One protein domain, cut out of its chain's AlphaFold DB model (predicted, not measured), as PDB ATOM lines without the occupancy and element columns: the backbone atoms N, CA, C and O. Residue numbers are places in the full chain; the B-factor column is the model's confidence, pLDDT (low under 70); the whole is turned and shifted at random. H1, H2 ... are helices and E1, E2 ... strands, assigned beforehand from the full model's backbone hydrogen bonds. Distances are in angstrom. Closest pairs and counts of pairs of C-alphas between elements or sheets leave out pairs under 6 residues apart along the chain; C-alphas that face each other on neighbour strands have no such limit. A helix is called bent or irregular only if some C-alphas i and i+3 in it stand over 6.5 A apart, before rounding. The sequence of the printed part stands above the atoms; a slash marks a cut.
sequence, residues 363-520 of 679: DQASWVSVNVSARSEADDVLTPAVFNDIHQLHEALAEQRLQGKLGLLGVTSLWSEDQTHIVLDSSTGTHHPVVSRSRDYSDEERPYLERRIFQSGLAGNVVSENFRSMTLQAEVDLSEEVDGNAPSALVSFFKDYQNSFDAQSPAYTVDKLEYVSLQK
ATOM      1  N   ASP A 363      62.042   8.229  68.630       70.94
ATOM      2  CA  ASP A 363      62.903   7.199  68.000       70.94
ATOM      3  C   ASP A 363      63.465   6.166  69.016       70.94
ATOM      4  O   ASP A 363      64.418   5.433  68.740       70.94
ATOM      5  N   GLN A 364      62.890   6.113  70.220       75.56
ATOM      6  CA  GLN A 364      63.325   5.295  71.343       75.56
ATOM      7  C   GLN A 364      62.127   4.901  72.219       75.56
ATOM      8  O   GLN A 364      61.306   5.750  72.574       75.56
ATOM      9  N   ALA A 365      62.073   3.630  72.617       78.12
ATOM     10  CA  ALA A 365      61.232   3.128  73.705       78.12
ATOM     11  C   ALA A 365      62.128   2.636  74.848       78.12
ATOM     12  O   ALA A 365      63.233   2.143  74.612       78.12
ATOM     13  N   SER A 366      61.676   2.747  76.096       79.50
ATOM     14  CA  SER A 366      62.414   2.215  77.247       79.50
ATOM     15  C   SER A 366      61.485   1.722  78.347       79.50
ATOM     16  O   SER A 366      60.369   2.209  78.520       79.50
ATOM     17  N   TRP A 367      61.947   0.705  79.065       82.94
ATOM     18  CA  TRP A 367      61.223   0.049  80.147       82.94
ATOM     19  C   TRP A 367      62.213  -0.579  81.131       82.94
ATOM     20  O   TRP A 367      63.393  -0.746  80.822       82.94
ATOM     21  N   VAL A 368      61.744  -0.949  82.319       84.06
ATOM     22  CA  VAL A 368      62.498  -1.787  83.255       84.06
ATOM     23  C   VAL A 368      61.921  -3.198  83.228       84.06
ATOM     24  O   VAL A 368      60.754  -3.402  83.561       84.06
ATOM     25  N   SER A 369      62.742  -4.174  82.842       87.50
ATOM     26  CA  SER A 369      62.446  -5.593  83.037       87.50
ATOM     27  C   SER A 369      62.794  -5.991  84.470       87.50
ATOM     28  O   SER A 369      63.925  -5.802  84.925       87.50
ATOM     29  N   VAL A 370      61.819  -6.564  85.169       88.38
ATOM     30  CA  VAL A 370      61.904  -6.981  86.572       88.38
ATOM     31  C   VAL A 370      61.794  -8.501  86.601       88.38
ATOM     32  O   VAL A 370      60.695  -9.045  86.504       88.38
ATOM     33  N   ASN A 371      62.926  -9.200  86.681       91.50
ATOM     34  CA  ASN A 371      62.931 -10.656  86.794       91.50
ATOM     35  C   ASN A 371      62.784 -11.060  88.264       91.50
ATOM     36  O   ASN A 371      63.550 -10.603  89.121       91.50
ATOM     37  N   VAL A 372      61.788 -11.901  88.532       92.62
ATOM     38  CA  VAL A 372      61.474 -12.439  89.855       92.62
ATOM     39  C   VAL A 372      61.470 -13.959  89.829       92.62
ATOM     40  O   VAL A 372      60.911 -14.554  88.909       92.62
ATOM     41  N   SER A 373      62.038 -14.586  90.853       94.50
ATOM     42  CA  SER A 373      62.042 -16.042  91.039       94.50
ATOM     43  C   SER A 373      61.432 -16.427  92.376       94.50
ATOM     44  O   SER A 373      61.419 -15.636  93.316       94.50
ATOM     45  N   ALA A 374      60.962 -17.667  92.505       94.06
ATOM     46  CA  ALA A 374      60.612 -18.200  93.819       94.06
ATOM     47  C   ALA A 374      61.854 -18.247  94.729       94.06
ATOM     48  O   ALA A 374      62.894 -18.782  94.341       94.06
ATOM     49  N   ARG A 375      61.736 -17.716  95.956       92.12
ATOM     50  CA  ARG A 375      62.836 -17.639  96.943       92.12
ATOM     51  C   ARG A 375      63.304 -19.023  97.414       92.12
ATOM     52  O   ARG A 375      64.441 -19.195  97.840       92.12
ATOM     53  N   SER A 376      62.394 -19.988  97.375       91.12
ATOM     54  CA  SER A 376      62.573 -21.374  97.801       91.12
ATOM     55  C   SER A 376      62.892 -22.266  96.601       91.12
ATOM     56  O   SER A 376      62.336 -22.080  95.520       91.12
ATOM     57  N   GLU A 377      63.760 -23.266  96.774       88.44
ATOM     58  CA  GLU A 377      64.010 -24.294  95.747       88.44
ATOM     59  C   GLU A 377      62.841 -25.288  95.597       88.44
ATOM     60  O   GLU A 377      62.754 -25.971  94.581       88.44
ATOM     61  N   ALA A 378      61.930 -25.351  96.577       89.81
ATOM     62  CA  ALA A 378      60.761 -26.237  96.564       89.81
ATOM     63  C   ALA A 378      59.507 -25.607  95.926       89.81
ATOM     64  O   ALA A 378      58.585 -26.334  95.567       89.81
ATOM     65  N   ASP A 379      59.484 -24.281  95.782       93.00
ATOM     66  CA  ASP A 379      58.364 -23.503  95.243       93.00
ATOM     67  C   ASP A 379      58.732 -22.895  93.881       93.00
ATOM     68  O   ASP A 379      59.912 -22.754  93.564       93.00
ATOM     69  N   ASP A 380      57.749 -22.483  93.085       94.56
ATOM     70  CA  ASP A 380      57.955 -21.801  91.801       94.56
ATOM     71  C   ASP A 380      57.039 -20.567  91.676       94.56
ATOM     72  O   ASP A 380      56.276 -20.266  92.594       94.56
ATOM     73  N   VAL A 381      57.130 -19.793  90.586       92.62
ATOM     74  CA  VAL A 381      56.350 -18.542  90.456       92.62
ATOM     75  C   VAL A 381      54.844 -18.762  90.315       92.62
ATOM     76  O   VAL A 381      54.102 -17.785  90.365       92.62
ATOM     77  N   LEU A 382      54.391 -20.011  90.162       91.31
ATOM     78  CA  LEU A 382      52.988 -20.423  90.144       91.31
ATOM     79  C   LEU A 382      52.588 -21.184  91.425       91.31
ATOM     80  O   LEU A 382      51.471 -21.692  91.505       91.31
ATOM     81  N   THR A 383      53.436 -21.241  92.456       92.81
ATOM     82  CA  THR A 383      52.997 -21.584  93.819       92.81
ATOM     83  C   THR A 383      52.150 -20.428  94.377       92.81
ATOM     84  O   THR A 383      52.610 -19.285  94.317       92.81
ATOM     85  N   PRO A 384      50.961 -20.656  94.975       90.31
ATOM     86  CA  PRO A 384      50.046 -19.588  95.392       90.31
ATOM     87  C   PRO A 384      50.647 -18.464  96.239       90.31
ATOM     88  O   PRO A 384      50.349 -17.300  95.992       90.31
ATOM     89  N   ALA A 385      51.520 -18.772  97.203       90.50
ATOM     90  CA  ALA A 385      52.193 -17.741  97.997       90.50
ATOM     91  C   ALA A 385      53.100 -16.845  97.132       90.50
ATOM     92  O   ALA A 385      53.042 -15.624  97.223       90.50
ATOM     93  N   VAL A 386      53.898 -17.451  96.246       92.38
ATOM     94  CA  VAL A 386      54.819 -16.739  95.347       92.38
ATOM     95  C   VAL A 386      54.037 -15.910  94.329       92.38
ATOM     96  O   VAL A 386      54.326 -14.731  94.144       92.38
ATOM     97  N   PHE A 387      53.008 -16.495  93.717       89.81
ATOM     98  CA  PHE A 387      52.191 -15.840  92.700       89.81
ATOM     99  C   PHE A 387      51.404 -14.640  93.259       89.81
ATOM    100  O   PHE A 387      51.439 -13.554  92.680       89.81
ATOM    101  N   ASN A 388      50.732 -14.803  94.405       86.50
ATOM    102  CA  ASN A 388      49.961 -13.722  95.031       86.50
ATOM    103  C   ASN A 388      50.869 -12.622  95.627       86.50
ATOM    104  O   ASN A 388      50.469 -11.458  95.670       86.50
ATOM    105  N   ASP A 389      52.107 -12.933  96.028       89.88
ATOM    106  CA  ASP A 389      53.102 -11.916  96.403       89.88
ATOM    107  C   ASP A 389      53.632 -11.137  95.183       89.88
ATOM    108  O   ASP A 389      53.799  -9.920  95.255       89.88
ATOM    109  N   ILE A 390      53.834 -11.788  94.031       88.56
ATOM    110  CA  ILE A 390      54.183 -11.085  92.781       88.56
ATOM    111  C   ILE A 390      53.005 -10.207  92.305       88.56
ATOM    112  O   ILE A 390      53.233  -9.103  91.804       88.56
ATOM    113  N   HIS A 391      51.750 -10.619  92.531       85.44
ATOM    114  CA  HIS A 391      50.582  -9.768  92.262       85.44
ATOM    115  C   HIS A 391      50.603  -8.475  93.094       85.44
ATOM    116  O   HIS A 391      50.368  -7.401  92.539       85.44
ATOM    117  N   GLN A 392      50.948  -8.546  94.386       86.00
ATOM    118  CA  GLN A 392      51.079  -7.365  95.256       86.00
ATOM    119  C   GLN A 392      52.176  -6.399  94.774       86.00
ATOM    120  O   GLN A 392      52.030  -5.183  94.918       86.00
ATOM    121  N   LEU A 393      53.255  -6.907  94.163       87.69
ATOM    122  CA  LEU A 393      54.274  -6.064  93.527       87.69
ATOM    123  C   LEU A 393      53.724  -5.347  92.284       87.69
ATOM    124  O   LEU A 393      54.009  -4.164  92.084       87.69
ATOM    125  N   HIS A 394      52.918  -6.032  91.468       85.38
ATOM    126  CA  HIS A 394      52.226  -5.413  90.332       85.38
ATOM    127  C   HIS A 394      51.221  -4.344  90.791       85.38
ATOM    128  O   HIS A 394      51.269  -3.229  90.272       85.38
ATOM    129  N   GLU A 395      50.382  -4.624  91.801       83.25
ATOM    130  CA  GLU A 395      49.473  -3.625  92.398       83.25
ATOM    131  C   GLU A 395      50.255  -2.394  92.905       83.25
ATOM    132  O   GLU A 395      49.868  -1.261  92.627       83.25
ATOM    133  N   ALA A 396      51.393  -2.590  93.584       86.88
ATOM    134  CA  ALA A 396      52.211  -1.493  94.105       86.88
ATOM    135  C   ALA A 396      52.849  -0.625  93.001       86.88
ATOM    136  O   ALA A 396      52.875   0.603  93.122       86.88
ATOM    137  N   LEU A 397      53.337  -1.236  91.913       83.19
ATOM    138  CA  LEU A 397      53.859  -0.518  90.741       83.19
ATOM    139  C   LEU A 397      52.748   0.262  90.018       83.19
ATOM    140  O   LEU A 397      52.942   1.431  89.671       83.19
ATOM    141  N   ALA A 398      51.569  -0.344  89.849       80.62
ATOM    142  CA  ALA A 398      50.395   0.321  89.291       80.62
ATOM    143  C   ALA A 398      49.935   1.503  90.170       80.62
ATOM    144  O   ALA A 398      49.588   2.561  89.644       80.62
ATOM    145  N   GLU A 399      50.016   1.389  91.500       84.44
ATOM    146  CA  GLU A 399      49.732   2.510  92.402       84.44
ATOM    147  C   GLU A 399      50.736   3.662  92.222       84.44
ATOM    148  O   GLU A 399      50.327   4.824  92.156       84.44
ATOM    149  N   GLN A 400      52.039   3.379  92.073       83.38
ATOM    150  CA  GLN A 400      53.022   4.437  91.789       83.38
ATOM    151  C   GLN A 400      52.724   5.141  90.458       83.38
ATOM    152  O   GLN A 400      52.774   6.372  90.404       83.38
ATOM    153  N   ARG A 401      52.330   4.388  89.418       79.69
ATOM    154  CA  ARG A 401      51.875   4.946  88.135       79.69
ATOM    155  C   ARG A 401      50.668   5.876  88.319       79.69
ATOM    156  O   ARG A 401      50.705   7.021  87.877       79.69
ATOM    157  N   LEU A 402      49.623   5.420  89.015       80.75
ATOM    158  CA  LEU A 402      48.407   6.205  89.280       80.75
ATOM    159  C   LEU A 402      48.671   7.467  90.119       80.75
ATOM    160  O   LEU A 402      47.959   8.460  89.979       80.75
ATOM    161  N   GLN A 403      49.702   7.453  90.966       82.00
ATOM    162  CA  GLN A 403      50.149   8.613  91.741       82.00
ATOM    163  C   GLN A 403      51.076   9.567  90.959       82.00
ATOM    164  O   GLN A 403      51.526  10.560  91.532       82.00
ATOM    165  N   GLY A 404      51.383   9.290  89.683       75.62
ATOM    166  CA  GLY A 404      52.315  10.089  88.874       75.62
ATOM    167  C   GLY A 404      53.770   9.999  89.351       75.62
ATOM    168  O   GLY A 404      54.538  10.945  89.191       75.62
ATOM    169  N   LYS A 405      54.145   8.891  89.998       73.56
ATOM    170  CA  LYS A 405      55.479   8.662  90.565       73.56
ATOM    171  C   LYS A 405      56.313   7.743  89.677       73.56
ATOM    172  O   LYS A 405      55.801   7.025  88.822       73.56
ATOM    173  N   LEU A 406      57.626   7.762  89.919       74.50
ATOM    174  CA  LEU A 406      58.633   6.910  89.267       74.50
ATOM    175  C   LEU A 406      58.740   7.057  87.731       74.50
ATOM    176  O   LEU A 406      59.493   6.313  87.111       74.50
ATOM    177  N   GLY A 407      58.023   8.008  87.120       72.94
ATOM    178  CA  GLY A 407      57.984   8.196  85.665       72.94
ATOM    179  C   GLY A 407      57.260   7.074  84.910       72.94
ATOM    180  O   GLY A 407      57.508   6.897  83.721       72.94
ATOM    181  N   LEU A 408      56.412   6.285  85.584       74.81
ATOM    182  CA  LEU A 408      55.798   5.100  84.983       74.81
ATOM    183  C   LEU A 408      54.722   5.454  83.945       74.81
ATOM    184  O   LEU A 408      53.750   6.148  84.246       74.81
ATOM    185  N   LEU A 409      54.862   4.897  82.740       71.12
ATOM    186  CA  LEU A 409      53.885   5.000  81.650       71.12
ATOM    187  C   LEU A 409      52.896   3.832  81.601       71.12
ATOM    188  O   LEU A 409      51.834   3.995  81.007       71.12
ATOM    189  N   GLY A 410      53.209   2.702  82.238       72.06
ATOM    190  CA  GLY A 410      52.413   1.471  82.209       72.06
ATOM    191  C   GLY A 410      53.118   0.316  82.923       72.06
ATOM    192  O   GLY A 410      54.332   0.370  83.138       72.06
ATOM    193  N   VAL A 411      52.375  -0.725  83.305       70.56
ATOM    194  CA  VAL A 411      52.937  -1.944  83.919       70.56
ATOM    195  C   VAL A 411      52.378  -3.175  83.208       70.56
ATOM    196  O   VAL A 411      51.250  -3.592  83.455       70.56
ATOM    197  N   THR A 412      53.168  -3.768  82.311       70.69
ATOM    198  CA  THR A 412      52.788  -4.972  81.558       70.69
ATOM    199  C   THR A 412      53.304  -6.223  82.268       70.69
ATOM    200  O   THR A 412      54.498  -6.361  82.548       70.69
ATOM    201  N   SER A 413      52.413  -7.166  82.547       69.25
ATOM    202  CA  SER A 413      52.730  -8.422  83.229       69.25
ATOM    203  C   SER A 413      51.728  -9.503  82.802       69.25
ATOM    204  O   SER A 413      51.194  -9.440  81.695       69.25
ATOM    205  N   LEU A 414      51.461 -10.502  83.648       69.69
ATOM    206  CA  LEU A 414      50.285 -11.359  83.474       69.69
ATOM    207  C   LEU A 414      48.985 -10.648  83.925       69.69
ATOM    208  O   LEU A 414      47.896 -11.027  83.507       69.69
ATOM    209  N   TRP A 415      49.075  -9.638  84.793       68.31
ATOM    210  CA  TRP A 415      47.933  -8.962  85.415       68.31
ATOM    211  C   TRP A 415      47.511  -7.704  84.647       68.31
ATOM    212  O   TRP A 415      48.330  -7.048  84.007       68.31
ATOM    213  N   SER A 416      46.226  -7.350  84.737       57.62
ATOM    214  CA  SER A 416      45.709  -6.111  84.141       57.62
ATOM    215  C   SER A 416      46.147  -4.861  84.909       57.62
ATOM    216  O   SER A 416      46.511  -4.939  86.083       57.62
ATOM    217  N   GLU A 417      46.059  -3.690  84.278       50.34
ATOM    218  CA  GLU A 417      46.325  -2.411  84.956       50.34
ATOM    219  C   GLU A 417      45.190  -1.981  85.907       50.34
ATOM    220  O   GLU A 417      45.401  -1.123  86.760       50.34
ATOM    221  N   ASP A 418      43.991  -2.563  85.770       42.06
ATOM    222  CA  ASP A 418      42.759  -2.121  86.442       42.06
ATOM    223  C   ASP A 418      41.984  -3.223  87.197       42.06
ATOM    224  O   ASP A 418      40.975  -2.921  87.839       42.06
ATOM    225  N   GLN A 419      42.425  -4.489  87.148       43.66
ATOM    226  CA  GLN A 419      41.709  -5.638  87.728       43.66
ATOM    227  C   GLN A 419      42.605  -6.528  88.601       43.66
ATOM    228  O   GLN A 419      43.733  -6.848  88.234       43.66
ATOM    229  N   THR A 420      42.027  -7.087  89.671       35.09
ATOM    230  CA  THR A 420      42.569  -8.228  90.450       35.09
ATOM    231  C   THR A 420      42.414  -9.562  89.705       35.09
ATOM    232  O   THR A 420      42.158 -10.616  90.284       35.09
ATOM    233  N   HIS A 421      42.494  -9.517  88.378       42.34
ATOM    234  CA  HIS A 421      42.316 -10.650  87.489       42.34
ATOM    235  C   HIS A 421      43.500 -10.688  86.532       42.34
ATOM    236  O   HIS A 421      43.882  -9.671  85.946       42.34
ATOM    237  N   ILE A 422      44.078 -11.876  86.366       51.03
ATOM    238  CA  ILE A 422      45.154 -12.097  85.407       51.03
ATOM    239  C   ILE A 422      44.551 -11.933  84.009       51.03
ATOM    240  O   ILE A 422      43.768 -12.779  83.576       51.03
ATOM    241  N   VAL A 423      44.862 -10.840  83.321       42.38
ATOM    242  CA  VAL A 423      44.334 -10.529  81.993       42.38
ATOM    243  C   VAL A 423      45.456 -10.728  80.995       42.38
ATOM    244  O   VAL A 423      46.456 -10.022  81.024       42.38
ATOM    245  N   LEU A 424      45.242 -11.645  80.051       40.22
ATOM    246  CA  LEU A 424      45.985 -11.589  78.801       40.22
ATOM    247  C   LEU A 424      45.660 -10.246  78.148       40.22
ATOM    248  O   LEU A 424      44.525 -10.056  77.705       40.22
ATOM    249  N   ASP A 425      46.635  -9.338  78.059       32.28
ATOM    250  CA  ASP A 425      46.538  -8.200  77.144       32.28
ATOM    251  C   ASP A 425      46.704  -8.693  75.699       32.28
ATOM    252  O   ASP A 425      47.715  -8.523  75.020       32.28
ATOM    253  N   SER A 426      45.658  -9.370  75.241       33.16
ATOM    254  CA  SER A 426      45.044  -8.974  73.997       33.16
ATOM    255  C   SER A 426      43.893  -8.037  74.342       33.16
ATOM    256  O   SER A 426      42.873  -8.464  74.885       33.16
ATOM    257  N   SER A 427      44.034  -6.784  73.936       31.31
ATOM    258  CA  SER A 427      43.017  -5.735  73.792       31.31
ATOM    259  C   SER A 427      41.617  -6.126  73.279       31.31
ATOM    260  O   SER A 427      40.757  -5.259  73.184       31.31
ATOM    261  N   THR A 428      41.359  -7.379  72.898       36.25
ATOM    262  CA  THR A 428      40.164  -7.912  72.216       36.25
ATOM    263  C   THR A 428      38.844  -7.785  72.991       36.25
ATOM    264  O   THR A 428      37.797  -8.127  72.450       36.25
ATOM    265  N   GLY A 429      38.855  -7.241  74.212       30.08
ATOM    266  CA  GLY A 429      37.653  -6.879  74.977       30.08
ATOM    267  C   GLY A 429      36.895  -8.056  75.605       30.08
ATOM    268  O   GLY A 429      35.826  -7.857  76.181       30.08
ATOM    269  N   THR A 430      37.434  -9.273  75.508       35.53
ATOM    270  CA  THR A 430      36.848 -10.518  76.025       35.53
ATOM    271  C   THR A 430      37.804 -11.166  77.026       35.53
ATOM    272  O   THR A 430      38.565 -12.091  76.738       35.53
ATOM    273  N   HIS A 431      37.808 -10.612  78.241       38.06
ATOM    274  CA  HIS A 431      38.704 -11.019  79.321       38.06
ATOM    275  C   HIS A 431      38.306 -12.391  79.891       38.06
ATOM    276  O   HIS A 431      37.538 -12.484  80.852       38.06
ATOM    277  N   HIS A 432      38.863 -13.463  79.326       43.84
ATOM    278  CA  HIS A 432      38.939 -14.767  79.987       43.84
ATOM    279  C   HIS A 432      40.171 -14.767  80.902       43.84
ATOM    280  O   HIS A 432      41.296 -14.874  80.392       43.84
ATOM    281  N   PRO A 433      40.003 -14.595  82.226       45.78
ATOM    282  CA  PRO A 433      41.141 -14.455  83.117       45.78
ATOM    283  C   PRO A 433      41.966 -15.750  83.158       45.78
ATOM    284  O   PRO A 433      41.447 -16.837  82.930       45.78
ATOM    285  N   VAL A 434      43.272 -15.637  83.394       54.53
ATOM    286  CA  VAL A 434      44.224 -16.776  83.423       54.53
ATOM    287  C   VAL A 434      44.114 -17.579  84.743       54.53
ATOM    288  O   VAL A 434      44.697 -18.648  84.872       54.53
ATOM    289  N   VAL A 435      43.314 -17.081  85.692       52.78
ATOM    290  CA  VAL A 435      42.878 -17.654  86.986       52.78
ATOM    291  C   VAL A 435      41.387 -17.316  87.160       52.78
ATOM    292  O   VAL A 435      40.840 -16.582  86.337       52.78
ATOM    293  N   SER A 436      40.685 -17.851  88.161       51.94
ATOM    294  CA  SER A 436      39.276 -17.522  88.419       51.94
ATOM    295  C   SER A 436      39.049 -16.036  88.762       51.94
ATOM    296  O   SER A 436      39.963 -15.218  88.833       51.94
ATOM    297  N   ARG A 437      37.783 -15.671  89.002       52.84
ATOM    298  CA  ARG A 437      37.389 -14.351  89.534       52.84
ATOM    299  C   ARG A 437      37.546 -14.235  91.060       52.84
ATOM    300  O   ARG A 437      36.961 -13.337  91.667       52.84
ATOM    301  N   SER A 438      38.274 -15.151  91.694       58.78
ATOM    302  CA  SER A 438      38.800 -14.944  93.042       58.78
ATOM    303  C   SER A 438      39.785 -13.767  93.037       58.78
ATOM    304  O   SER A 438      40.329 -13.400  91.997       58.78
ATOM    305  N   ARG A 439      39.990 -13.142  94.202       61.16
ATOM    306  CA  ARG A 439      41.090 -12.180  94.381       61.16
ATOM    307  C   ARG A 439      42.427 -12.899  94.573       61.16
ATOM    308  O   ARG A 439      43.458 -12.407  94.130       61.16
ATOM    309  N   ASP A 440      42.368 -14.051  95.228       66.94
ATOM    310  CA  ASP A 440      43.514 -14.871  95.586       66.94
ATOM    311  C   ASP A 440      43.532 -16.111  94.681       66.94
ATOM    312  O   ASP A 440      42.515 -16.796  94.531       66.94
ATOM    313  N   TYR A 441      44.682 -16.392  94.074       80.38
ATOM    314  CA  TYR A 441      44.926 -17.610  93.299       80.38
ATOM    315  C   TYR A 441      45.246 -18.801  94.219       80.38
ATOM    316  O   TYR A 441      45.887 -18.621  95.260       80.38
ATOM    317  N   SER A 442      44.827 -20.006  93.826       82.75
ATOM    318  CA  SER A 442      44.926 -21.248  94.605       82.75
ATOM    319  C   SER A 442      45.510 -22.437  93.821       82.75
ATOM    320  O   SER A 442      45.466 -22.472  92.592       82.75
ATOM    321  N   ASP A 443      46.020 -23.458  94.526       83.38
ATOM    322  CA  ASP A 443      46.615 -24.660  93.908       83.38
ATOM    323  C   ASP A 443      45.638 -25.429  92.996       83.38
ATOM    324  O   ASP A 443      46.061 -26.048  92.020       83.38
ATOM    325  N   GLU A 444      44.327 -25.362  93.265       80.19
ATOM    326  CA  GLU A 444      43.283 -25.980  92.428       80.19
ATOM    327  C   GLU A 444      43.227 -25.371  91.013       80.19
ATOM    328  O   GLU A 444      42.783 -26.017  90.062       80.19
ATOM    329  N   GLU A 445      43.713 -24.140  90.851       76.62
ATOM    330  CA  GLU A 445      43.711 -23.390  89.594       76.62
ATOM    331  C   GLU A 445      45.041 -23.504  88.839       76.62
ATOM    332  O   GLU A 445      45.128 -23.114  87.670       76.62
ATOM    333  N   ARG A 446      46.081 -24.060  89.472       84.06
ATOM    334  CA  ARG A 446      47.430 -24.157  88.904       84.06
ATOM    335  C   ARG A 446      47.480 -24.830  87.522       84.06
ATOM    336  O   ARG A 446      48.092 -24.243  86.627       84.06
ATOM    337  N   PRO A 447      46.804 -25.974  87.269       77.50
ATOM    338  CA  PRO A 447      46.825 -26.606  85.945       77.50
ATOM    339  C   PRO A 447      46.151 -25.752  84.859       77.50
ATOM    340  O   PRO A 447      46.471 -25.874  83.679       77.50
ATOM    341  N   TYR A 448      45.218 -24.872  85.241       73.12
ATOM    342  CA  TYR A 448      44.612 -23.905  84.326       73.12
ATOM    343  C   TYR A 448      45.584 -22.754  84.030       73.12
ATOM    344  O   TYR A 448      45.789 -22.426  82.860       73.12
ATOM    345  N   LEU A 449      46.247 -22.206  85.053       77.31
ATOM    346  CA  LEU A 449      47.239 -21.136  84.918       77.31
ATOM    347  C   LEU A 449      48.434 -21.557  84.041       77.31
ATOM    348  O   LEU A 449      48.739 -20.873  83.062       77.31
ATOM    349  N   GLU A 450      49.049 -22.713  84.316       80.75
ATOM    350  CA  GLU A 450      50.135 -23.287  83.500       80.75
ATOM    351  C   GLU A 450      49.721 -23.426  82.027       80.75
ATOM    352  O   GLU A 450      50.403 -22.931  81.120       80.75
ATOM    353  N   ARG A 451      48.547 -24.024  81.781       74.94
ATOM    354  CA  ARG A 451      47.991 -24.212  80.435       74.94
ATOM    355  C   ARG A 451      47.770 -22.881  79.714       74.94
ATOM    356  O   ARG A 451      48.096 -22.763  78.534       74.94
ATOM    357  N   ARG A 452      47.233 -21.868  80.399       73.62
ATOM    358  CA  ARG A 452      46.912 -20.553  79.816       73.62
ATOM    359  C   ARG A 452      48.163 -19.708  79.534       73.62
ATOM    360  O   ARG A 452      48.180 -18.989  78.532       73.62
ATOM    361  N   ILE A 453      49.218 -19.832  80.347       77.00
ATOM    362  CA  ILE A 453      50.552 -19.259  80.079       77.00
ATOM    363  C   ILE A 453      51.133 -19.864  78.790       77.00
ATOM    364  O   ILE A 453      51.580 -19.130  77.903       77.00
ATOM    365  N   PHE A 454      51.054 -21.190  78.642       74.31
ATOM    366  CA  PHE A 454      51.506 -21.908  77.446       74.31
ATOM    367  C   PHE A 454      50.699 -21.500  76.199       74.31
ATOM    368  O   PHE A 454      51.258 -21.037  75.208       74.31
ATOM    369  N   GLN A 455      49.365 -21.553  76.266       68.69
ATOM    370  CA  GLN A 455      48.431 -21.158  75.190       68.69
ATOM    371  C   GLN A 455      48.511 -19.670  74.798       68.69
ATOM    372  O   GLN A 455      47.864 -19.209  73.848       68.69
ATOM    373  N   SER A 456      49.310 -18.896  75.528       68.69
ATOM    374  CA  SER A 456      49.583 -17.495  75.242       68.69
ATOM    375  C   SER A 456      50.986 -17.231  74.711       68.69
ATOM    376  O   SER A 456      51.300 -16.086  74.422       68.69
ATOM    377  N   GLY A 457      51.818 -18.264  74.543       70.00
ATOM    378  CA  GLY A 457      53.218 -18.096  74.150       70.00
ATOM    379  C   GLY A 457      54.046 -17.355  75.205       70.00
ATOM    380  O   GLY A 457      55.106 -16.817  74.891       70.00
ATOM    381  N   LEU A 458      53.550 -17.291  76.446       76.12
ATOM    382  CA  LEU A 458      54.181 -16.571  77.551       76.12
ATOM    383  C   LEU A 458      55.220 -17.444  78.263       76.12
ATOM    384  O   LEU A 458      56.179 -16.898  78.806       76.12
ATOM    385  N   ALA A 459      55.096 -18.776  78.210       78.19
ATOM    386  CA  ALA A 459      56.194 -19.663  78.594       78.19
ATOM    387  C   ALA A 459      57.374 -19.507  77.612       78.19
ATOM    388  O   ALA A 459      57.173 -19.385  76.404       78.19
ATOM    389  N   GLY A 460      58.594 -19.460  78.144       77.94
ATOM    390  CA  GLY A 460      59.830 -19.127  77.431       77.94
ATOM    391  C   GLY A 460      60.105 -17.618  77.309       77.94
ATOM    392  O   GLY A 460      61.264 -17.216  77.387       77.94
ATOM    393  N   ASN A 461      59.073 -16.774  77.167       75.19
ATOM    394  CA  ASN A 461      59.229 -15.326  76.925       75.19
ATOM    395  C   ASN A 461      59.014 -14.447  78.176       75.19
ATOM    396  O   ASN A 461      59.782 -13.519  78.421       75.19
ATOM    397  N   VAL A 462      57.967 -14.720  78.960       80.75
ATOM    398  CA  VAL A 462      57.556 -13.943  80.152       80.75
ATOM    399  C   VAL A 462      57.655 -14.786  81.423       80.75
ATOM    400  O   VAL A 462      58.047 -14.277  82.471       80.75
ATOM    401  N   VAL A 463      57.357 -16.082  81.325       86.75
ATOM    402  CA  VAL A 463      57.526 -17.081  82.386       86.75
ATOM    403  C   VAL A 463      58.518 -18.130  81.891       86.75
ATOM    404  O   VAL A 463      58.427 -18.583  80.755       86.75
ATOM    405  N   SER A 464      59.487 -18.513  82.712       89.81
ATOM    406  CA  SER A 464      60.452 -19.572  82.370       89.81
ATOM    407  C   SER A 464      59.776 -20.942  82.193       89.81
ATOM    408  O   SER A 464      58.770 -21.234  82.832       89.81
ATOM    409  N   GLU A 465      60.336 -21.802  81.337       84.62
ATOM    410  CA  GLU A 465      59.769 -23.125  80.990       84.62
ATOM    411  C   GLU A 465      59.646 -24.084  82.186       84.62
ATOM    412  O   GLU A 465      58.811 -24.981  82.186       84.62
ATOM    413  N   ASN A 466      60.476 -23.889  83.212       88.75
ATOM    414  CA  ASN A 466      60.456 -24.629  84.473       88.75
ATOM    415  C   ASN A 466      59.738 -23.865  85.603       88.75
ATOM    416  O   ASN A 466      59.921 -24.203  86.771       88.75
ATOM    417  N   PHE A 467      59.007 -22.797  85.265       92.19
ATOM    418  CA  PHE A 467      58.280 -21.893  86.163       92.19
ATOM    419  C   PHE A 467      59.113 -21.250  87.293       92.19
ATOM    420  O   PHE A 467      58.568 -20.568  88.158       92.19
ATOM    421  N   ARG A 468      60.447 -21.389  87.299       94.19
ATOM    422  CA  ARG A 468      61.313 -20.884  88.381       94.19
ATOM    423  C   ARG A 468      61.325 -19.365  88.499       94.19
ATOM    424  O   ARG A 468      61.500 -18.867  89.610       94.19
ATOM    425  N   SER A 469      61.155 -18.669  87.377       92.75
ATOM    426  CA  SER A 469      61.136 -17.208  87.263       92.75
ATOM    427  C   SER A 469      60.083 -16.665  86.287       92.75
ATOM    428  O   SER A 469      59.662 -17.346  85.345       92.75
ATOM    429  N   MET A 470      59.688 -15.412  86.516       91.50
ATOM    430  CA  MET A 470      58.762 -14.589  85.733       91.50
ATOM    431  C   MET A 470      59.390 -13.203  85.504       91.50
ATOM    432  O   MET A 470      60.208 -12.755  86.305       91.50
ATOM    433  N   THR A 471      59.023 -12.504  84.428       87.38
ATOM    434  CA  THR A 471      59.506 -11.141  84.148       87.38
ATOM    435  C   THR A 471      58.351 -10.156  83.994       87.38
ATOM    436  O   THR A 471      57.590 -10.239  83.031       87.38
ATOM    437  N   LEU A 472      58.248  -9.195  84.915       85.31
ATOM    438  CA  LEU A 472      57.348  -8.040  84.799       85.31
ATOM    439  C   LEU A 472      58.023  -6.948  83.952       85.31
ATOM    440  O   LEU A 472      59.254  -6.856  83.931       85.31
ATOM    441  N   GLN A 473      57.242  -6.102  83.280       81.19
ATOM    442  CA  GLN A 473      57.738  -4.964  82.502       81.19
ATOM    443  C   GLN A 473      57.113  -3.664  83.016       81.19
ATOM    444  O   GLN A 473      55.893  -3.528  83.047       81.19
ATOM    445  N   ALA A 474      57.941  -2.695  83.391       78.56
ATOM    446  CA  ALA A 474      57.506  -1.370  83.819       78.56
ATOM    447  C   ALA A 474      57.924  -0.329  82.769       78.56
ATOM    448  O   ALA A 474      59.112  -0.063  82.598       78.56
ATOM    449  N   GLU A 475      56.969   0.234  82.030       75.06
ATOM    450  CA  GLU A 475      57.240   1.287  81.043       75.06
ATOM    451  C   GLU A 475      57.605   2.592  81.745       75.06
ATOM    452  O   GLU A 475      56.954   2.967  82.720       75.06
ATOM    453  N   VAL A 476      58.600   3.313  81.227       72.50
ATOM    454  CA  VAL A 476      59.057   4.592  81.792       72.50
ATOM    455  C   VAL A 476      59.074   5.681  80.731       72.50
ATOM    456  O   VAL A 476      59.469   5.425  79.592       72.50
ATOM    457  N   ASP A 477      58.687   6.903  81.098       67.44
ATOM    458  CA  ASP A 477      58.991   8.064  80.265       67.44
ATOM    459  C   ASP A 477      60.397   8.602  80.551       67.44
ATOM    460  O   ASP A 477      60.911   8.537  81.668       67.44
ATOM    461  N   LEU A 478      60.996   9.157  79.503       57.06
ATOM    462  CA  LEU A 478      62.285   9.833  79.489       57.06
ATOM    463  C   LEU A 478      62.172  11.290  79.008       57.06
ATOM    464  O   LEU A 478      63.127  12.042  79.176       57.06
ATOM    465  N   SER A 479      61.044  11.722  78.413       52.12
ATOM    466  CA  SER A 479      60.853  13.159  78.120       52.12
ATOM    467  C   SER A 479      60.622  13.982  79.382       52.12
ATOM    468  O   SER A 479      61.014  15.146  79.421       52.12
ATOM    469  N   GLU A 480      60.063  13.367  80.423       44.88
ATOM    470  CA  GLU A 480      60.145  13.878  81.787       44.88
ATOM    471  C   GLU A 480      61.237  13.121  82.556       44.88
ATOM    472  O   GLU A 480      60.969  12.278  83.413       44.88
ATOM    473  N   GLU A 481      62.504  13.471  82.295       45.22
ATOM    474  CA  GLU A 481      63.519  13.374  83.346       45.22
ATOM    475  C   GLU A 481      63.073  14.267  84.514       45.22
ATOM    476  O   GLU A 481      63.393  15.454  84.573       45.22
ATOM    477  N   VAL A 482      62.336  13.688  85.467       44.38
ATOM    478  CA  VAL A 482      62.005  14.332  86.745       44.38
ATOM    479  C   VAL A 482      63.297  14.432  87.566       44.38
ATOM    480  O   VAL A 482      63.653  13.542  88.343       44.38
ATOM    481  N   ASP A 483      64.059  15.488  87.281       45.41
ATOM    482  CA  ASP A 483      65.407  15.777  87.779       45.41
ATOM    483  C   ASP A 483      66.407  14.607  87.598       45.41
ATOM    484  O   ASP A 483      67.254  14.354  88.454       45.41
ATOM    485  N   GLY A 484      66.297  13.872  86.481       49.25
ATOM    486  CA  GLY A 484      67.187  12.754  86.121       49.25
ATOM    487  C   GLY A 484      66.975  11.455  86.917       49.25
ATOM    488  O   GLY A 484      67.844  10.583  86.918       49.25
ATOM    489  N   ASN A 485      65.848  11.310  87.628       52.69
ATOM    490  CA  ASN A 485      65.694  10.265  88.648       52.69
ATOM    491  C   ASN A 485      64.966   8.976  88.230       52.69
ATOM    492  O   ASN A 485      64.890   8.081  89.061       52.69
ATOM    493  N   ALA A 486      64.407   8.809  87.025       58.94
ATOM    494  CA  ALA A 486      63.490   7.677  86.777       58.94
ATOM    495  C   ALA A 486      64.099   6.269  87.060       58.94
ATOM    496  O   ALA A 486      63.516   5.528  87.861       58.94
ATOM    497  N   PRO A 487      65.297   5.895  86.553       68.25
ATOM    498  CA  PRO A 487      65.902   4.597  86.878       68.25
ATOM    499  C   PRO A 487      66.353   4.473  88.343       68.25
ATOM    500  O   PRO A 487      66.229   3.405  88.941       68.25
ATOM    501  N   SER A 488      66.869   5.552  88.948       71.81
ATOM    502  CA  SER A 488      67.347   5.543  90.341       71.81
ATOM    503  C   SER A 488      66.197   5.523  91.352       71.81
ATOM    504  O   SER A 488      66.299   4.857  92.383       71.81
ATOM    505  N   ALA A 489      65.084   6.188  91.048       76.44
ATOM    506  CA  ALA A 489      63.848   6.150  91.814       76.44
ATOM    507  C   ALA A 489      63.182   4.771  91.739       76.44
ATOM    508  O   ALA A 489      62.720   4.290  92.767       76.44
ATOM    509  N   LEU A 490      63.194   4.092  90.583       78.44
ATOM    510  CA  LEU A 490      62.737   2.700  90.488       78.44
ATOM    511  C   LEU A 490      63.611   1.752  91.316       78.44
ATOM    512  O   LEU A 490      63.074   0.980  92.103       78.44
ATOM    513  N   VAL A 491      64.943   1.852  91.235       81.12
ATOM    514  CA  VAL A 491      65.844   1.084  92.122       81.12
ATOM    515  C   VAL A 491      65.576   1.396  93.598       81.12
ATOM    516  O   VAL A 491      65.588   0.487  94.425       81.12
ATOM    517  N   SER A 492      65.296   2.656  93.939       83.12
ATOM    518  CA  SER A 492      64.985   3.061  95.317       83.12
ATOM    519  C   SER A 492      63.643   2.487  95.778       83.12
ATOM    520  O   SER A 492      63.579   1.920  96.861       83.12
ATOM    521  N   PHE A 493      62.611   2.516  94.928       86.88
ATOM    522  CA  PHE A 493      61.337   1.838  95.166       86.88
ATOM    523  C   PHE A 493      61.535   0.336  95.387       86.88
ATOM    524  O   PHE A 493      61.035  -0.185  96.374       86.88
ATOM    525  N   PHE A 494      62.298  -0.366  94.542       84.94
ATOM    526  CA  PHE A 494      62.533  -1.802  94.733       84.94
ATOM    527  C   PHE A 494      63.307  -2.110  96.022       84.94
ATOM    528  O   PHE A 494      62.981  -3.091  96.689       84.94
ATOM    529  N   LYS A 495      64.274  -1.269  96.414       83.19
ATOM    530  CA  LYS A 495      64.957  -1.372  97.715       83.19
ATOM    531  C   LYS A 495      63.991  -1.147  98.879       83.19
ATOM    532  O   LYS A 495      63.913  -1.991  99.765       83.19
ATOM    533  N   ASP A 496      63.245  -0.046  98.880       86.75
ATOM    534  CA  ASP A 496      62.325   0.314  99.967       86.75
ATOM    535  C   ASP A 496      61.157  -0.676 100.079       86.75
ATOM    536  O   ASP A 496      60.772  -1.055 101.185       86.75
ATOM    537  N   TYR A 497      60.649  -1.168  98.945       85.50
ATOM    538  CA  TYR A 497      59.630  -2.211  98.875       85.50
ATOM    539  C   TYR A 497      60.161  -3.523  99.460       85.50
ATOM    540  O   TYR A 497      59.541  -4.060 100.373       85.50
ATOM    541  N   GLN A 498      61.345  -4.000  99.049       79.75
ATOM    542  CA  GLN A 498      61.965  -5.188  99.657       79.75
ATOM    543  C   GLN A 498      62.240  -5.012 101.159       79.75
ATOM    544  O   GLN A 498      61.983  -5.930 101.933       79.75
ATOM    545  N   ASN A 499      62.701  -3.831 101.582       83.00
ATOM    546  CA  ASN A 499      62.948  -3.502 102.990       83.00
ATOM    547  C   ASN A 499      61.667  -3.366 103.835       83.00
ATOM    548  O   ASN A 499      61.763  -3.287 105.060       83.00
ATOM    549  N   SER A 500      60.482  -3.311 103.217       84.00
ATOM    550  CA  SER A 500      59.199  -3.225 103.930       84.00
ATOM    551  C   SER A 500      58.692  -4.575 104.460       84.00
ATOM    552  O   SER A 500      57.778  -4.596 105.284       84.00
ATOM    553  N   PHE A 501      59.304  -5.687 104.035       80.62
ATOM    554  CA  PHE A 501      58.933  -7.043 104.440       80.62
ATOM    555  C   PHE A 501      59.859  -7.626 105.518       80.62
ATOM    556  O   PHE A 501      61.065  -7.372 105.549       80.62
ATOM    557  N   ASP A 502      59.301  -8.489 106.370       79.06
ATOM    558  CA  ASP A 502      60.083  -9.349 107.265       79.06
ATOM    559  C   ASP A 502      60.978 -10.323 106.474       79.06
ATOM    560  O   ASP A 502      60.660 -10.720 105.356       79.06
ATOM    561  N   ALA A 503      62.062 -10.812 107.087       70.81
ATOM    562  CA  ALA A 503      63.098 -11.627 106.428       70.81
ATOM    563  C   ALA A 503      62.629 -12.946 105.754       70.81
ATOM    564  O   ALA A 503      63.413 -13.590 105.054       70.81
ATOM    565  N   GLN A 504      61.375 -13.368 105.949       68.06
ATOM    566  CA  GLN A 504      60.757 -14.537 105.299       68.06
ATOM    567  C   GLN A 504      59.747 -14.178 104.190       68.06
ATOM    568  O   GLN A 504      59.211 -15.078 103.555       68.06
ATOM    569  N   SER A 505      59.518 -12.890 103.933       79.38
ATOM    570  CA  SER A 505      58.585 -12.356 102.936       79.38
ATOM    571  C   SER A 505      59.325 -11.411 101.960       79.38
ATOM    572  O   SER A 505      60.449 -10.979 102.257       79.38
ATOM    573  N   PRO A 506      58.790 -11.139 100.756       87.88
ATOM    574  CA  PRO A 506      57.787 -11.951 100.058       87.88
ATOM    575  C   PRO A 506      58.335 -13.341  99.689       87.88
ATOM    576  O   PRO A 506      59.535 -13.590  99.771       87.88
ATOM    577  N   ALA A 507      57.484 -14.263  99.248       91.50
ATOM    578  CA  ALA A 507      57.883 -15.617  98.851       91.50
ATOM    579  C   ALA A 507      58.741 -15.675  97.559       91.50
ATOM    580  O   ALA A 507      59.252 -16.738  97.193       91.50
ATOM    581  N   TYR A 508      58.959 -14.536  96.894       92.50
ATOM    582  CA  TYR A 508      59.854 -14.375  95.745       92.50
ATOM    583  C   TYR A 508      61.144 -13.588  96.088       92.50
ATOM    584  O   TYR A 508      61.318 -13.042  97.188       92.50
ATOM    585  N   THR A 509      62.068 -13.539  95.130       90.81
ATOM    586  CA  THR A 509      63.243 -12.652  95.066       90.81
ATOM    587  C   THR A 509      63.191 -11.823  93.782       90.81
ATOM    588  O   THR A 509      62.688 -12.304  92.773       90.81
ATOM    589  N   VAL A 510      63.679 -10.573  93.798       89.62
ATOM    590  CA  VAL A 510      63.962  -9.826  92.553       89.62
ATOM    591  C   VAL A 510      65.425 -10.075  92.221       89.62
ATOM    592  O   VAL A 510      66.307  -9.489  92.848       89.62
ATOM    593  N   ASP A 511      65.684 -10.972  91.279       86.94
ATOM    594  CA  ASP A 511      67.043 -11.448  90.988       86.94
ATOM    595  C   ASP A 511      67.775 -10.511  90.024       86.94
ATOM    596  O   ASP A 511      69.005 -10.420  90.032       86.94
ATOM    597  N   LYS A 512      67.010  -9.808  89.180       87.69
ATOM    598  CA  LYS A 512      67.537  -8.928  88.140       87.69
ATOM    599  C   LYS A 512      66.575  -7.774  87.865       87.69
ATOM    600  O   LYS A 512      65.425  -7.991  87.492       87.69
ATOM    601  N   LEU A 513      67.083  -6.551  87.979       88.38
ATOM    602  CA  LEU A 513      66.491  -5.371  87.357       88.38
ATOM    603  C   LEU A 513      67.327  -5.014  86.128       88.38
ATOM    604  O   LEU A 513      68.542  -4.836  86.238       88.38
ATOM    605  N   GLU A 514      66.696  -4.888  84.965       87.50
ATOM    606  CA  GLU A 514      67.336  -4.366  83.756       87.50
ATOM    607  C   GLU A 514      66.583  -3.145  83.262       87.50
ATOM    608  O   GLU A 514      65.404  -3.239  82.936       87.50
ATOM    609  N   TYR A 515      67.274  -2.017  83.140       86.44
ATOM    610  CA  TYR A 515      66.819  -0.951  82.264       86.44
ATOM    611  C   TYR A 515      67.056  -1.395  80.821       86.44
ATOM    612  O   TYR A 515      68.185  -1.720  80.446       86.44
ATOM    613  N   VAL A 516      65.996  -1.427  80.025       86.12
ATOM    614  CA  VAL A 516      66.017  -1.867  78.635       86.12
ATOM    615  C   VAL A 516      65.629  -0.698  77.741       86.12
ATOM    616  O   VAL A 516      64.606  -0.050  77.957       86.12
ATOM    617  N   SER A 517      66.452  -0.431  76.730       85.31
ATOM    618  CA  SER A 517      66.253   0.644  75.762       85.31
ATOM    619  C   SER A 517      66.260   0.079  74.349       85.31
ATOM    620  O   SER A 517      67.274  -0.444  73.892       85.31
ATOM    621  N   LEU A 518      65.139   0.225  73.645       86.50
ATOM    622  CA  LEU A 518      65.027  -0.024  72.212       86.50
ATOM    623  C   LEU A 518      65.225   1.311  71.484       86.50
ATOM    624  O   LEU A 518      64.329   2.153  71.493       86.50
ATOM    625  N   GLN A 519      66.387   1.508  70.863       85.19
ATOM    626  CA  GLN A 519      66.736   2.738  70.146       85.19
ATOM    627  C   GLN A 519      66.804   2.478  68.637       85.19
ATOM    628  O   GLN A 519      67.535   1.582  68.206       85.19
ATOM    629  N   LYS A 520      66.112   3.287  67.821       86.69
ATOM    630  CA  LYS A 520      66.347   3.331  66.371       86.69
ATOM    631  C   LYS A 520      67.737   3.919  66.126       86.69
ATOM    632  O   LYS A 520      68.009   5.057  66.503       86.69
TER     633      LYS A 520
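This is residues 363 to 520 of the 679 residues of the protein "PSII_BNR domain-containing protein" of Marinobacter shengliensis (UniProt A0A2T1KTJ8). A strongly twisted sheet of four strands has two helices, H1 and H3, packed over one face and no named helix over the other, while the third helix, H2, lies off the sheet, close to the beginning of H1. A 30-residue stretch with no named element, residues 413 to 442, leads from edge strand E2 to H2. The printed part has 158 residues, with three named helices and four named strands in the order E1, H1, E2, H2, E3, H3, E4. The sheet runs E2, E3, E1, E4, all antiparallel, and the class is mixed, helices and strands. The whole is compact, with a radius of gyration of the C-alphas of 15.6 A and spans of 47 by 41 by 27 A.

E1, residues 364 to 374, begins at C-alpha 364 (63.325, 5.295, 71.343) and is 32.6 A long. H1, residues 384 to 402, measures 26.6 A from C-alpha 384 at (50.046, -19.588, 95.392). E2 is residues 408 to 412, 11.1 A. H2, residues 443 to 454, 17.4 A, is irregular: C-alphas 444 and 447 are 7.4 A apart. E3 is residues 469 to 476, 22.6 A, and H3 is residues 486 to 499, 19.7 A. E4, residues 508 to 520, 34.9 A, bends by 50 degrees at residue 511 and ends at C-alpha 520 (66.347, 3.331, 66.371).

E1 and E4 are antiparallel at 163 degrees, with N 369 and O 514 2.8 A apart, within hydrogen-bond range. E3 and E1 stand at 151 degrees, with N 370 and O 472 at 2.9 A; E2 and E3 stand at 152 degrees, with N 412 and O 473 at 2.8 A. H1 is on the sheet at a height of 8.8 A, over E3 and E1, along the strands at 1 degrees to E3 on the local plane. H3 is on the sheet at 9.0 A, over E1 and, only just, E3, with 3 of its C-alphas on E3. E1, H1, E2 and E3, H3, E4 are split strand-helix-strand units, two strands running the same way with another between them, both with right-handed crossovers. H1 and H3 are near each other. H1 and H2 are close but not clearly touching; their closest C-alphas, Pro 384 and Asp 443, are 6.3 A apart. In H1 and H3 every O i to N i+4 pair is within hydrogen-bond range; in H2, 6 of 8 are.

The C-alphas farthest apart, Glu 444 and Asp 483, are 47.5 A apart. The printed part has no cut. The links E2 to H2 and H2 to E3 are long. Mean pLDDT of the printed part is 74.7; residues 413 to 440, 455 to 456, 477 to 487 and 504 are under 70.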